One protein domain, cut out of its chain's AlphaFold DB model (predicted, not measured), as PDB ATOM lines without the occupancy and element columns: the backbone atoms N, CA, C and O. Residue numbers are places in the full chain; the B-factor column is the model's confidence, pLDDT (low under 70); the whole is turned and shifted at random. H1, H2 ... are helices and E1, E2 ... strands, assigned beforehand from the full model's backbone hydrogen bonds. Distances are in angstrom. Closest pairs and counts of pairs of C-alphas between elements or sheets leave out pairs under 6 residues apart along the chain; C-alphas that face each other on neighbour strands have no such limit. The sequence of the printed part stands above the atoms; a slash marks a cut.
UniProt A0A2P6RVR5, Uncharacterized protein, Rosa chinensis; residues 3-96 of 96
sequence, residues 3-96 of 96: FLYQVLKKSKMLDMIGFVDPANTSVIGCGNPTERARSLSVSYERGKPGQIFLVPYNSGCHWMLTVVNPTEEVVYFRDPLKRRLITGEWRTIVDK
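This is residues 3 to 96 of the 96 residues of an uncharacterized protein of Rosa chinensis (UniProt A0A2P6RVR5). A twisted sheet of four strands has two helices, H2 and H3, side by side along one side of it, while a third helix, H1, lies by the edge strand E1, away from the other two. The printed part has 94 residues, with named elements in the order H1 E1 H2 E2 E3 E4 H3. The mixed sheet runs E1 E2 E3 E4, and the class is mixed, helices and strands. The whole is compact, with a radius of gyration of the C-alphas of 13.3 A and spans of 37 by 26 by 25 A.

E2, residues 52 to 58, and E3, residues 63 to 69, are an antiparallel hairpin, with N 55 and O 66 2.8 A apart, within hydrogen-bond range. E4, residues 74 to 78, forms a second hairpin with E3, with N 67 and O 76 at 2.9 A; E2 E3 E4 is a meander, each strand the antiparallel neighbour of the one before. E1, residues 17 to 19, is parallel to E2, with N 18 and O 52 at 2.8 A. H2, residues 33 to 45, completes the strand-helix-strand unit E1, H2, E2, two parallel neighbour strands with a helix between, whose crossover is right-handed. H2 touches H3, residues 88 to 94, the same way at a shallow tilt of 28 degrees; their closest C-alphas, Ala 37 and Ile 93, are 5.0 A apart. Both only graze the sheet. H1, residues 3 to 10, is only just on the sheet, with 5 pairs of C-alphas within 10 A, and only grazes it; it is apart from H2 and H3. In H1, H2 and H3 every O i to N i+4 pair is within hydrogen-bond range.

E3 measures 20.0 A, E2 19.6 A, H2 18.5 A and E4 13.2 A from first to last C-alpha. H1 begins at C-alpha 3 (32.259, -55.199, 29.717), and H3 ends at C-alpha 94 (15.032, -37.512, 24.423).

The C-alphas farthest apart, of Lys 10 and Ile 86, are 38.4 A apart. The printed part has no cut; the link from E1 to H2 is long, 13 residues. Residues 82 to 88 and residue 96 have pLDDT under 70.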
ATOM      1  N   PHE A   3      30.821 -55.343  29.467       95.69
ATOM      2  CA  PHE A   3      32.259 -55.199  29.717       95.69
ATOM      3  C   PHE A   3      32.634 -53.813  30.265       95.69
ATOM      4  O   PHE A   3      33.317 -53.725  31.282       95.69
ATOM      5  N   LEU A   4      32.130 -52.736  29.650       94.75
ATOM      6  CA  LEU A   4      32.371 -51.368  30.123       94.75
ATOM      7  C   LEU A   4      31.839 -51.166  31.549       94.75
ATOM      8  O   LEU A   4      32.538 -50.593  32.379       94.75
ATOM      9  N   TYR A   5      30.656 -51.703  31.863       95.12
ATOM     10  CA  TYR A   5      30.128 -51.692  33.229       95.12
ATOM     11  C   TYR A   5      31.101 -52.349  34.221       95.12
ATOM     12  O   TYR A   5      31.391 -51.775  35.270       95.12
ATOM     13  N   GLN A   6      31.664 -53.517  33.884       97.25
ATOM     14  CA  GLN A   6      32.639 -54.186  34.755       97.25
ATOM     15  C   GLN A   6      33.926 -53.372  34.928       97.25
ATOM     16  O   GLN A   6      34.480 -53.339  36.026       97.25
ATOM     17  N   VAL A   7      34.395 -52.695  33.875       97.06
ATOM     18  CA  VAL A   7      35.556 -51.794  33.953       97.06
ATOM     19  C   VAL A   7      35.267 -50.625  34.899       97.06
ATOM     20  O   VAL A   7      36.026 -50.408  35.839       97.06
ATOM     21  N   LEU A   8      34.138 -49.929  34.730       96.19
ATOM     22  CA  LEU A   8      33.764 -48.804  35.596       96.19
ATOM     23  C   LEU A   8      33.524 -49.235  37.046       96.19
ATOM     24  O   LEU A   8      33.875 -48.503  37.970       96.19
ATOM     25  N   LYS A   9      32.985 -50.440  37.259       96.31
ATOM     26  CA  LYS A   9      32.845 -51.040  38.591       96.31
ATOM     27  C   LYS A   9      34.194 -51.211  39.276       96.31
ATOM     28  O   LYS A   9      34.346 -50.796  40.422       96.31
ATOM     29  N   LYS A  10      35.180 -51.782  38.575       97.56
ATOM     30  CA  LYS A  10      36.544 -51.952  39.102       97.56
ATOM     31  C   LYS A  10      37.209 -50.609  39.410       97.56
ATOM     32  O   LYS A  10      37.889 -50.497  40.425       97.56
ATOM     33  N   SER A  11      36.951 -49.591  38.592       97.00
ATOM     34  CA  SER A  11      37.484 -48.237  38.777       97.00
ATOM     35  C   SER A  11      36.690 -47.367  39.761       97.00
ATOM     36  O   SER A  11      37.052 -46.213  39.954       97.00
ATOM     37  N   LYS A  12      35.621 -47.884  40.392       95.69
ATOM     38  CA  LYS A  12      34.724 -47.128  41.292       95.69
ATOM     39  C   LYS A  12      34.070 -45.898  40.633       95.69
ATOM     40  O   LYS A  12      33.800 -44.904  41.293       95.69
ATOM     41  N   MET A  13      33.780 -45.986  39.335       95.62
ATOM     42  CA  MET A  13      33.200 -44.905  38.522       95.62
ATOM     43  C   MET A  13      31.744 -45.172  38.102       95.62
ATOM     44  O   MET A  13      31.219 -44.484  37.231       95.62
ATOM     45  N   LEU A  14      31.073 -46.173  38.684       93.12
ATOM     46  CA  LEU A  14      29.680 -46.491  38.324       93.12
ATOM     47  C   LEU A  14      28.710 -45.337  38.586       93.12
ATOM     48  O   LEU A  14      27.717 -45.208  37.880       93.12
ATOM     49  N   ASP A  15      29.022 -44.485  39.552       94.00
ATOM     50  CA  ASP A  15      28.178 -43.347  39.908       94.00
ATOM     51  C   ASP A  15      28.225 -42.228  38.861       94.00
ATOM     52  O   ASP A  15      27.336 -41.386  38.830       94.00
ATOM     53  N   MET A  16      29.228 -42.242  37.977       95.25
ATOM     54  CA  MET A  16      29.376 -41.249  36.914       95.25
ATOM     55  C   MET A  16      28.553 -41.586  35.671       95.25
ATOM     56  O   MET A  16      28.204 -40.681  34.921       95.25
ATOM     57  N   ILE A  17      28.265 -42.872  35.426       95.94
ATOM     58  CA  ILE A  17      27.668 -43.339  34.169       95.94
ATOM     59  C   ILE A  17      26.402 -44.154  34.426       95.94
ATOM     60  O   ILE A  17      26.442 -45.191  35.087       95.94
ATOM     61  N   GLY A  18      25.280 -43.708  33.869       95.44
ATOM     62  CA  GLY A  18      24.031 -44.457  33.786       95.44
ATOM     63  C   GLY A  18      23.963 -45.228  32.469       95.44
ATOM     64  O   GLY A  18      24.206 -44.671  31.401       95.44
ATOM     65  N   PHE A  19      23.634 -46.517  32.518       95.19
ATOM     66  CA  PHE A  19      23.453 -47.336  31.317       95.19
ATOM     67  C   PHE A  19      21.967 -47.565  31.074       95.19
ATOM     68  O   PHE A  19      21.305 -48.177  31.909       95.19
ATOM     69  N   VAL A  20      21.457 -47.121  29.924       94.19
ATOM     70  CA  VAL A  20      20.079 -47.412  29.518       94.19
ATOM     71  C   VAL A  20      20.050 -48.680  28.669       94.19
ATOM     72  O   VAL A  20      20.865 -48.858  27.759       94.19
ATOM     73  N   ASP A  21      19.115 -49.574  28.984       91.25
ATOM     74  CA  ASP A  21      18.894 -50.786  28.200       91.25
ATOM     75  C   ASP A  21      18.238 -50.426  26.854       91.25
ATOM     76  O   ASP A  21      17.155 -49.832  26.851       91.25
ATOM     77  N   PRO A  22      18.844 -50.779  25.705       90.38
ATOM     78  CA  PRO A  22      18.252 -50.508  24.401       90.38
ATOM     79  C   PRO A  22      16.901 -51.193  24.167       90.38
ATOM     80  O   PRO A  22      16.159 -50.740  23.294       90.38
ATOM     81  N   ALA A  23      16.555 -52.242  24.925       89.38
ATOM     82  CA  ALA A  23      15.220 -52.839  24.895       89.38
ATOM     83  C   ALA A  23      14.121 -51.849  25.325       89.38
ATOM     84  O   ALA A  23      12.960 -52.042  24.984       89.38
ATOM     85  N   ASN A  24      14.490 -50.769  26.024       88.50
ATOM     86  CA  ASN A  24      13.579 -49.734  26.510       88.50
ATOM     87  C   ASN A  24      13.553 -48.460  25.645       88.50
ATOM     88  O   ASN A  24      12.842 -47.511  25.972       88.50
ATOM     89  N   THR A  25      14.343 -48.399  24.571       87.75
ATOM     90  CA  THR A  25      14.493 -47.186  23.743       87.75
ATOM     91  C   THR A  25      14.390 -47.451  22.245       87.75
ATOM     92  O   THR A  25      14.000 -46.564  21.481       87.75
ATOM     93  N   SER A  26      14.735 -48.658  21.797       87.94
ATOM     94  CA  SER A  26      14.769 -49.010  20.376       87.94
ATOM     95  C   SER A  26      13.372 -49.061  19.762       87.94
ATOM     96  O   SER A  26      12.383 -49.289  20.449       87.94
ATOM     97  N   VAL A  27      13.284 -48.858  18.446       85.50
ATOM     98  CA  VAL A  27      12.003 -48.902  17.715       85.50
ATOM     99  C   VAL A  27      11.366 -50.289  17.791       85.50
ATOM    100  O   VAL A  27      10.164 -50.420  17.995       85.50
ATOM    101  N   ILE A  28      12.174 -51.337  17.636       79.75
ATOM    102  CA  ILE A  28      11.695 -52.714  17.715       79.75
ATOM    103  C   ILE A  28      11.664 -53.136  19.183       79.75
ATOM    104  O   ILE A  28      12.686 -53.094  19.863       79.75
ATOM    105  N   GLY A  29      10.496 -53.584  19.642       72.50
ATOM    106  CA  GLY A  29      10.319 -54.159  20.974       72.50
ATOM    107  C   GLY A  29       9.997 -53.158  22.084       72.50
ATOM    108  O   GLY A  29       9.732 -53.603  23.196       72.50
ATOM    109  N   CYS A  30       9.953 -51.848  21.806       70.38
ATOM    110  CA  CYS A  30       9.656 -50.843  22.828       70.38
ATOM    111  C   CYS A  30       8.565 -49.847  22.428       70.38
ATOM    112  O   CYS A  30       8.866 -48.743  21.977       70.38
ATOM    113  N   GLY A  31       7.313 -50.241  22.680       80.38
ATOM    114  CA  GLY A  31       6.163 -49.348  22.839       80.38
ATOM    115  C   GLY A  31       5.979 -48.233  21.800       80.38
ATOM    116  O   GLY A  31       6.539 -48.227  20.707       80.38
ATOM    117  N   ASN A  32       5.154 -47.253  22.147       87.25
ATOM    118  CA  ASN A  32       5.037 -45.999  21.406       87.25
ATOM    119  C   ASN A  32       6.062 -44.954  21.920       87.25
ATOM    120  O   ASN A  32       6.689 -45.145  22.966       87.25
ATOM    121  N   PRO A  33       6.267 -43.824  21.215       87.19
ATOM    122  CA  PRO A  33       7.206 -42.774  21.634       87.19
ATOM    123  C   PRO A  33       7.030 -42.278  23.076       87.19
ATOM    124  O   PRO A  33       8.015 -42.017  23.761       87.19
ATOM    125  N   THR A  34       5.791 -42.179  23.560       89.44
ATOM    126  CA  THR A  34       5.488 -41.710  24.919       89.44
ATOM    127  C   THR A  34       5.948 -42.711  25.977       89.44
ATOM    128  O   THR A  34       6.438 -42.317  27.033       89.44
ATOM    129  N   GLU A  35       5.815 -44.009  25.708       89.88
ATOM    130  CA  GLU A  35       6.292 -45.063  26.611       89.88
ATOM    131  C   GLU A  35       7.816 -45.068  26.710       89.88
ATOM    132  O   GLU A  35       8.356 -45.172  27.813       89.88
ATOM    133  N   ARG A  36       8.501 -44.850  25.584       90.69
ATOM    134  CA  ARG A  36       9.962 -44.704  25.544       90.69
ATOM    135  C   ARG A  36      10.441 -43.477  26.316       90.69
ATOM    136  O   ARG A  36      11.341 -43.604  27.143       90.69
ATOM    137  N   ALA A  37       9.803 -42.322  26.115       90.88
ATOM    138  CA  ALA A  37      10.123 -41.099  26.857       90.88
ATOM    139  C   ALA A  37       9.937 -41.294  28.371       90.88
ATOM    140  O   ALA A  37      10.816 -40.963  29.161       90.88
ATOM    141  N   ARG A  38       8.838 -41.935  28.787       91.81
ATOM    142  CA  ARG A  38       8.594 -42.252  30.202       91.81
ATOM    143  C   ARG A  38       9.660 -43.181  30.783       91.81
ATOM    144  O   ARG A  38      10.116 -42.958  31.898       91.81
ATOM    145  N   SER A  39      10.055 -44.217  30.044       91.25
ATOM    146  CA  SER A  39      11.094 -45.156  30.485       91.25
ATOM    147  C   SER A  39      12.449 -44.461  30.686       91.25
ATOM    148  O   SER A  39      13.167 -44.741  31.652       91.25
ATOM    149  N   LEU A  40      12.768 -43.492  29.821       93.19
ATOM    150  CA  LEU A  40      13.936 -42.626  29.978       93.19
ATOM    151  C   LEU A  40      13.819 -41.708  31.197       93.19
ATOM    152  O   LEU A  40      14.741 -41.711  32.007       93.19
ATOM    153  N   SER A  41      12.685 -41.023  31.391       92.94
ATOM    154  CA  SER A  41      12.437 -40.184  32.580       92.94
ATOM    155  C   SER A  41      12.671 -40.965  33.870       92.94
ATOM    156  O   SER A  41      13.465 -40.564  34.716       92.94
ATOM    157  N   VAL A  42      12.085 -42.163  33.973       93.12
ATOM    158  CA  VAL A  42      12.262 -43.049  35.135       93.12
ATOM    159  C   VAL A  42      13.728 -43.456  35.320       93.12
ATOM    160  O   VAL A  42      14.191 -43.613  36.450       93.12
ATOM    161  N   SER A  43      14.476 -43.642  34.230       92.94
ATOM    162  CA  SER A  43      15.908 -43.955  34.300       92.94
ATOM    163  C   SER A  43      16.716 -42.773  34.839       92.94
ATOM    164  O   SER A  43      17.611 -42.985  35.657       92.94
ATOM    165  N   TYR A  44      16.383 -41.548  34.426       93.12
ATOM    166  CA  TYR A  44      17.038 -40.327  34.894       93.12
ATOM    167  C   TYR A  44      16.709 -40.026  36.358       93.12
ATOM    168  O   TYR A  44      17.618 -39.755  37.135       93.12
ATOM    169  N   GLU A  45      15.446 -40.173  36.764       93.25
ATOM    170  CA  GLU A  45      14.989 -39.986  38.150       93.25
ATOM    171  C   GLU A  45      15.642 -40.966  39.133       93.25
ATOM    172  O   GLU A  45      15.905 -40.625  40.284       93.25
ATOM    173  N   ARG A  46      15.919 -42.198  38.687       93.06
ATOM    174  CA  ARG A  46      16.630 -43.210  39.487       93.06
ATOM    175  C   ARG A  46      18.146 -43.002  39.511       93.06
ATOM    176  O   ARG A  46      18.837 -43.694  40.261       93.06
ATOM    177  N   GLY A  47      18.658 -42.113  38.666       91.94
ATOM    178  CA  GLY A  47      20.067 -41.760  38.596       91.94
ATOM    179  C   GLY A  47      20.564 -41.012  39.821       91.94
ATOM    180  O   GLY A  47      19.799 -40.485  40.627       91.94
ATOM    181  N   LYS A  48      21.885 -40.929  39.940       92.62
ATOM    182  CA  LYS A  48      22.539 -40.037  40.898       92.62
ATOM    183  C   LYS A  48      22.682 -38.628  40.302       92.62
ATOM    184  O   LYS A  48      22.854 -38.502  39.087       92.62
ATOM    185  N   PRO A  49      22.669 -37.565  41.127       90.06
ATOM    186  CA  PRO A  49      22.987 -36.216  40.660       90.06
ATOM    187  C   PRO A  49      24.342 -36.173  39.936       90.06
ATOM    188  O   PRO A  49      25.317 -36.743  40.425       90.06
ATOM    189  N   GLY A  50      24.402 -35.516  38.773       91.06
ATOM    190  CA  GLY A  50      25.609 -35.422  37.943       91.06
ATOM    191  C   GLY A  50      25.951 -36.677  37.127       91.06
ATOM    192  O   GLY A  50      26.980 -36.698  36.452       91.06
ATOM    193  N   GLN A  51      25.122 -37.725  37.169       95.44
ATOM    194  CA  GLN A  51      25.343 -38.938  36.386       95.44
ATOM    195  C   GLN A  51      25.030 -38.704  34.899       95.44
ATOM    196  O   GLN A  51      23.982 -38.168  34.540       95.44
ATOM    197  N   ILE A  52      25.932 -39.153  34.022       96.69
ATOM    198  CA  ILE A  52      25.788 -39.062  32.564       96.69
ATOM    199  C   ILE A  52      25.213 -40.372  32.030       96.69
ATOM    200  O   ILE A  52      25.744 -41.449  32.293       96.69
ATOM    201  N   PHE A  53      24.158 -40.301  31.226       97.06
ATOM    202  CA  PHE A  53      23.476 -41.472  30.691       97.06
ATOM    203  C   PHE A  53      23.929 -41.807  29.275       97.06
ATOM    204  O   PHE A  53      23.910 -40.967  28.375       97.06
ATOM    205  N   LEU A  54      24.295 -43.071  29.069       97.00
ATOM    206  CA  LEU A  54      24.537 -43.659  27.759       97.00
ATOM    207  C   LEU A  54      23.252 -44.330  27.280       97.00
ATOM    208  O   LEU A  54      22.839 -45.362  27.815       97.00
ATOM    209  N   VAL A  55      22.645 -43.737  26.257       95.94
ATOM    210  CA  VAL A  55      21.351 -44.134  25.709       95.94
ATOM    211  C   VAL A  55      21.546 -44.690  24.297       95.94
ATOM    212  O   VAL A  55      21.541 -43.935  23.317       95.94
ATOM    213  N   PRO A  56      21.788 -46.004  24.157       94.19
ATOM    214  CA  PRO A  56      21.789 -46.640  22.850       94.19
ATOM    215  C   PRO A  56      20.377 -46.613  22.263       94.19
ATOM    216  O   PRO A  56      19.391 -46.815  22.971       94.19
ATOM    217  N   TYR A  57      20.283 -46.392  20.958       91.12
ATOM    218  CA  TYR A  57      19.023 -46.400  20.227       91.12
ATOM    219  C   TYR A  57      19.203 -47.125  18.900       91.12
ATOM    220  O   TYR A  57      20.103 -46.792  18.124       91.12
ATOM    221  N   ASN A  58      18.341 -48.105  18.638       90.88
ATOM    222  CA  ASN A  58      18.250 -48.762  17.342       90.88
ATOM    223  C   ASN A  58      16.979 -48.314  16.614       90.88
ATOM    224  O   ASN A  58      15.869 -48.521  17.110       90.88
ATOM    225  N   SER A  59      17.138 -47.749  15.416       87.69
ATOM    226  CA  SER A  59      16.020 -47.327  14.560       87.69
ATOM    227  C   SER A  59      15.326 -48.486  13.825       87.69
ATOM    228  O   SER A  59      14.454 -48.253  12.994       87.69
ATOM    229  N   GLY A  60      15.744 -49.728  14.077       88.19
ATOM    230  CA  GLY A  60      15.331 -50.953  13.386       88.19
ATOM    231  C   GLY A  60      16.393 -51.492  12.423       88.19
ATOM    232  O   GLY A  60      16.484 -52.698  12.218       88.19
ATOM    233  N   CYS A  61      17.238 -50.618  11.877       88.12
ATOM    234  CA  CYS A  61      18.308 -50.982  10.943       88.12
ATOM    235  C   CYS A  61      19.642 -50.274  11.224       88.12
ATOM    236  O   CYS A  61      20.627 -50.539  10.538       88.12
ATOM    237  N   HIS A  62      19.684 -49.374  12.211       88.50
ATOM    238  CA  HIS A  62      20.844 -48.536  12.485       88.50
ATOM    239  C   HIS A  62      20.974 -48.222  13.972       88.50
ATOM    240  O   HIS A  62      19.987 -47.899  14.633       88.50
ATOM    241  N   TRP A  63      22.203 -48.294  14.482       91.38
ATOM    242  CA  TRP A  63      22.526 -48.000  15.874       91.38
ATOM    243  C   TRP A  63      23.108 -46.602  16.023       91.38
ATOM    244  O   TRP A  63      24.054 -46.217  15.337       91.38
ATOM    245  N   MET A  64      22.580 -45.877  17.000       92.31
ATOM    246  CA  MET A  64      23.056 -44.565  17.410       92.31
ATOM    247  C   MET A  64      23.263 -44.543  18.920       92.31
ATOM    248  O   MET A  64      22.656 -45.319  19.663       92.31
ATOM    249  N   LEU A  65      24.123 -43.637  19.374       94.25
ATOM    250  CA  LEU A  65      24.342 -43.391  20.791       94.25
ATOM    251  C   LEU A  65      23.923 -41.962  21.114       94.25
ATOM    252  O   LEU A  65      24.375 -41.016  20.475       94.25
ATOM    253  N   THR A  66      23.078 -41.807  22.122       94.88
ATOM    254  CA  THR A  66      22.775 -40.501  22.704       94.88
ATOM    255  C   THR A  66      23.395 -40.442  24.091       94.88
ATOM    256  O   THR A  66      23.272 -41.390  24.864       94.88
ATOM    257  N   VAL A  67      24.124 -39.369  24.381       96.12
ATOM    258  CA  VAL A  67      24.728 -39.124  25.692       96.12
ATOM    259  C   VAL A  67      23.966 -37.978  26.334       96.12
ATOM    260  O   VAL A  67      23.920 -36.893  25.758       96.12
ATOM    261  N   VAL A  68      23.358 -38.226  27.487       96.31
ATOM    262  CA  VAL A  68      22.487 -37.262  28.171       96.31
ATOM    263  C   VAL A  68      23.114 -36.880  29.502       96.31
ATOM    264  O   VAL A  68      23.482 -37.756  30.283       96.31
ATOM    265  N   ASN A  69      23.225 -35.581  29.759       95.44
ATOM    266  CA  ASN A  69      23.514 -35.033  31.076       95.44
ATOM    267  C   ASN A  69      22.258 -34.300  31.575       95.44
ATOM    268  O   ASN A  69      22.071 -33.136  31.218       95.44
ATOM    269  N   PRO A  70      21.397 -34.955  32.379       93.44
ATOM    270  CA  PRO A  70      20.177 -34.326  32.880       93.44
ATOM    271  C   PRO A  70      20.453 -33.135  33.803       93.44
ATOM    272  O   PRO A  70      19.647 -32.221  33.871       93.44
ATOM    273  N   THR A  71      21.588 -33.129  34.513       92.75
ATOM    274  CA  THR A  71      21.945 -32.050  35.450       92.75
ATOM    275  C   THR A  71      22.332 -30.761  34.731       92.75
ATOM    276  O   THR A  71      22.028 -29.679  35.216       92.75
ATOM    277  N   GLU A  72      22.998 -30.870  33.582       93.81
ATOM    278  CA  GLU A  72      23.365 -29.713  32.752       93.81
ATOM    279  C   GLU A  72      22.337 -29.424  31.649       93.81
ATOM    280  O   GLU A  72      22.531 -28.487  30.883       93.81
ATOM    281  N   GLU A  73      21.274 -30.229  31.541       92.31
ATOM    282  CA  GLU A  73      20.277 -30.156  30.463       92.31
ATOM    283  C   GLU A  73      20.905 -30.254  29.053       92.31
ATOM    284  O   GLU A  73      20.472 -29.610  28.097       92.31
ATOM    285  N   VAL A  74      21.948 -31.084  28.901       93.44
ATOM    286  CA  VAL A  74      22.678 -31.251  27.631       93.44
ATOM    287  C   VAL A  74      22.494 -32.649  27.049       93.44
ATOM    288  O   VAL A  74      22.662 -33.665  27.728       93.44
ATOM    289  N   VAL A  75      22.243 -32.702  25.738       93.94
ATOM    290  CA  VAL A  75      22.104 -33.941  24.963       93.94
ATOM    291  C   VAL A  75      23.075 -33.955  23.778       93.94
ATOM    292  O   VAL A  75      23.052 -33.087  22.905       93.94
ATOM    293  N   TYR A  76      23.908 -34.993  23.698       93.12
ATOM    294  CA  TYR A  76      24.808 -35.235  22.572       93.12
ATOM    295  C   TYR A  76      24.352 -36.437  21.752       93.12
ATOM    296  O   TYR A  76      24.457 -37.586  22.178       93.12
ATOM    297  N   PHE A  77      23.943 -36.186  20.512       90.75
ATOM    298  CA  PHE A  77      23.652 -37.242  19.545       90.75
ATOM    299  C   PHE A  77      24.938 -37.678  18.823       90.75
ATOM    300  O   PHE A  77      25.707 -36.845  18.328       90.75
ATOM    301  N   ARG A  78      25.182 -38.988  18.760       91.19
ATOM    302  CA  ARG A  78      26.289 -39.617  18.030       91.19
ATOM    303  C   ARG A  78      25.718 -40.610  17.024       91.19
ATOM    304  O   ARG A  78      25.330 -41.724  17.370       91.19
ATOM    305  N   ASP A  79      25.685 -40.166  15.774       90.44
ATOM    306  CA  ASP A  79      25.332 -40.974  14.611       90.44
ATOM    307  C   ASP A  79      26.593 -41.149  13.746       90.44
ATOM    308  O   ASP A  79      27.131 -40.149  13.262       90.44
ATOM    309  N   PRO A  80      27.119 -42.377  13.590       88.75
ATOM    310  CA  PRO A  80      28.315 -42.615  12.791       88.75
ATOM    311  C   PRO A  80      28.055 -42.547  11.277       88.75
ATOM    312  O   PRO A  80      29.013 -42.526  10.498       88.75
ATOM    313  N   LEU A  81      26.796 -42.511  10.823       85.81
ATOM    314  CA  LEU A  81      26.499 -42.349   9.404       85.81
ATOM    315  C   LEU A  81      26.703 -40.897   8.970       85.81
ATOM    316  O   LEU A  81      26.197 -39.947   9.561       85.81
ATOM    317  N   LYS A  82      27.410 -40.725   7.846       69.06
ATOM    318  CA  LYS A  82      27.655 -39.409   7.227       69.06
ATOM    319  C   LYS A  82      26.366 -38.708   6.781       69.06
ATOM    320  O   LYS A  82      26.359 -37.494   6.602       69.06
ATOM    321  N   ARG A  83      25.291 -39.471   6.562       66.75
ATOM    322  CA  ARG A  83      23.956 -38.961   6.239       66.75
ATOM    323  C   ARG A  83      23.098 -39.105   7.487       66.75
ATOM    324  O   ARG A  83      22.866 -40.229   7.916       66.75
ATOM    325  N   ARG A  84      22.627 -37.982   8.036       62.69
ATOM    326  CA  ARG A  84      21.663 -37.992   9.142       62.69
ATOM    327  C   ARG A  84      20.413 -38.724   8.671       62.69
ATOM    328  O   ARG A  84      19.728 -38.240   7.770       62.69
ATOM    329  N   LEU A  85      20.125 -39.876   9.263       59.28
ATOM    330  CA  LEU A  85      18.802 -40.471   9.122       59.28
ATOM    331  C   LEU A  85      17.779 -39.526   9.766       59.28
ATOM    332  O   LEU A  85      18.113 -38.733  10.650       59.28
ATOM    333  N   ILE A  86      16.533 -39.564   9.294       60.41
ATOM    334  CA  ILE A  86      15.449 -38.748   9.846       60.41
ATOM    335  C   ILE A  86      15.102 -39.320  11.227       60.41
ATOM    336  O   ILE A  86      14.194 -40.125  11.381       60.41
ATOM    337  N   THR A  87      15.859 -38.928  12.250       62.00
ATOM    338  CA  THR A  87      15.658 -39.345  13.645       62.00
ATOM    339  C   THR A  87      14.703 -38.411  14.390       62.00
ATOM    340  O   THR A  87      14.824 -38.262  15.605       62.00
ATOM    341  N   GLY A  88      13.820 -37.700  13.677       67.25
ATOM    342  CA  GLY A  88      12.996 -36.625  14.249       67.25
ATOM    343  C   GLY A  88      12.181 -37.083  15.462       67.25
ATOM    344  O   GLY A  88      12.133 -36.391  16.477       67.25
ATOM    345  N   GLU A  89      11.645 -38.305  15.400       77.38
ATOM    346  CA  GLU A  89      10.934 -38.924  16.519       77.38
ATOM    347  C   GLU A  89      11.851 -39.147  17.732       77.38
ATOM    348  O   GLU A  89      11.491 -38.780  18.845       77.38
ATOM    349  N   TRP A  90      13.060 -39.683  17.524       85.81
ATOM    350  CA  TRP A  90      13.998 -39.963  18.615       85.81
ATOM    351  C   TRP A  90      14.446 -38.697  19.349       85.81
ATOM    352  O   TRP A  90      14.495 -38.689  20.573       85.81
ATOM    353  N   ARG A  91      14.713 -37.608  18.621       83.88
ATOM    354  CA  ARG A  91      15.049 -36.316  19.246       83.88
ATOM    355  C   ARG A  91      13.923 -35.837  20.158       83.88
ATOM    356  O   ARG A  91      14.166 -35.520  21.310       83.88
ATOM    357  N   THR A  92      12.683 -35.930  19.682       83.19
ATOM    358  CA  THR A  92      11.490 -35.560  20.460       83.19
ATOM    359  C   THR A  92      11.281 -36.436  21.704       83.19
ATOM    360  O   THR A  92      10.650 -36.003  22.659       83.19
ATOM    361  N   ILE A  93      11.763 -37.682  21.691       82.31
ATOM    362  CA  ILE A  93      11.686 -38.595  22.841       82.31
ATOM    363  C   ILE A  93      12.721 -38.230  23.910       82.31
ATOM    364  O   ILE A  93      12.425 -38.366  25.093       82.31
ATOM    365  N   VAL A  94      13.925 -37.815  23.501       79.88
ATOM    366  CA  VAL A  94      15.032 -37.512  24.423       79.88
ATOM    367  C   VAL A  94      14.956 -36.089  24.973       79.88
ATOM    368  O   VAL A  94      15.307 -35.886  26.128       79.88
ATOM    369  N   ASP A  95      14.491 -35.130  24.171       74.44
ATOM    370  CA  ASP A  95      14.386 -33.712  24.546       74.44
ATOM    371  C   ASP A  95      13.135 -33.404  25.405       74.44
ATOM    372  O   ASP A  95      12.803 -32.235  25.604       74.44
ATOM    373  N   LYS A  96      12.390 -34.427  25.844       60.50
ATOM    374  CA  LYS A  96      11.099 -34.292  26.538       60.50
ATOM    375  C   LYS A  96      11.202 -34.369  28.051       60.50
ATOM    376  O   LYS A  96      12.019 -35.175  28.545       60.50
TER     377      LYS A  96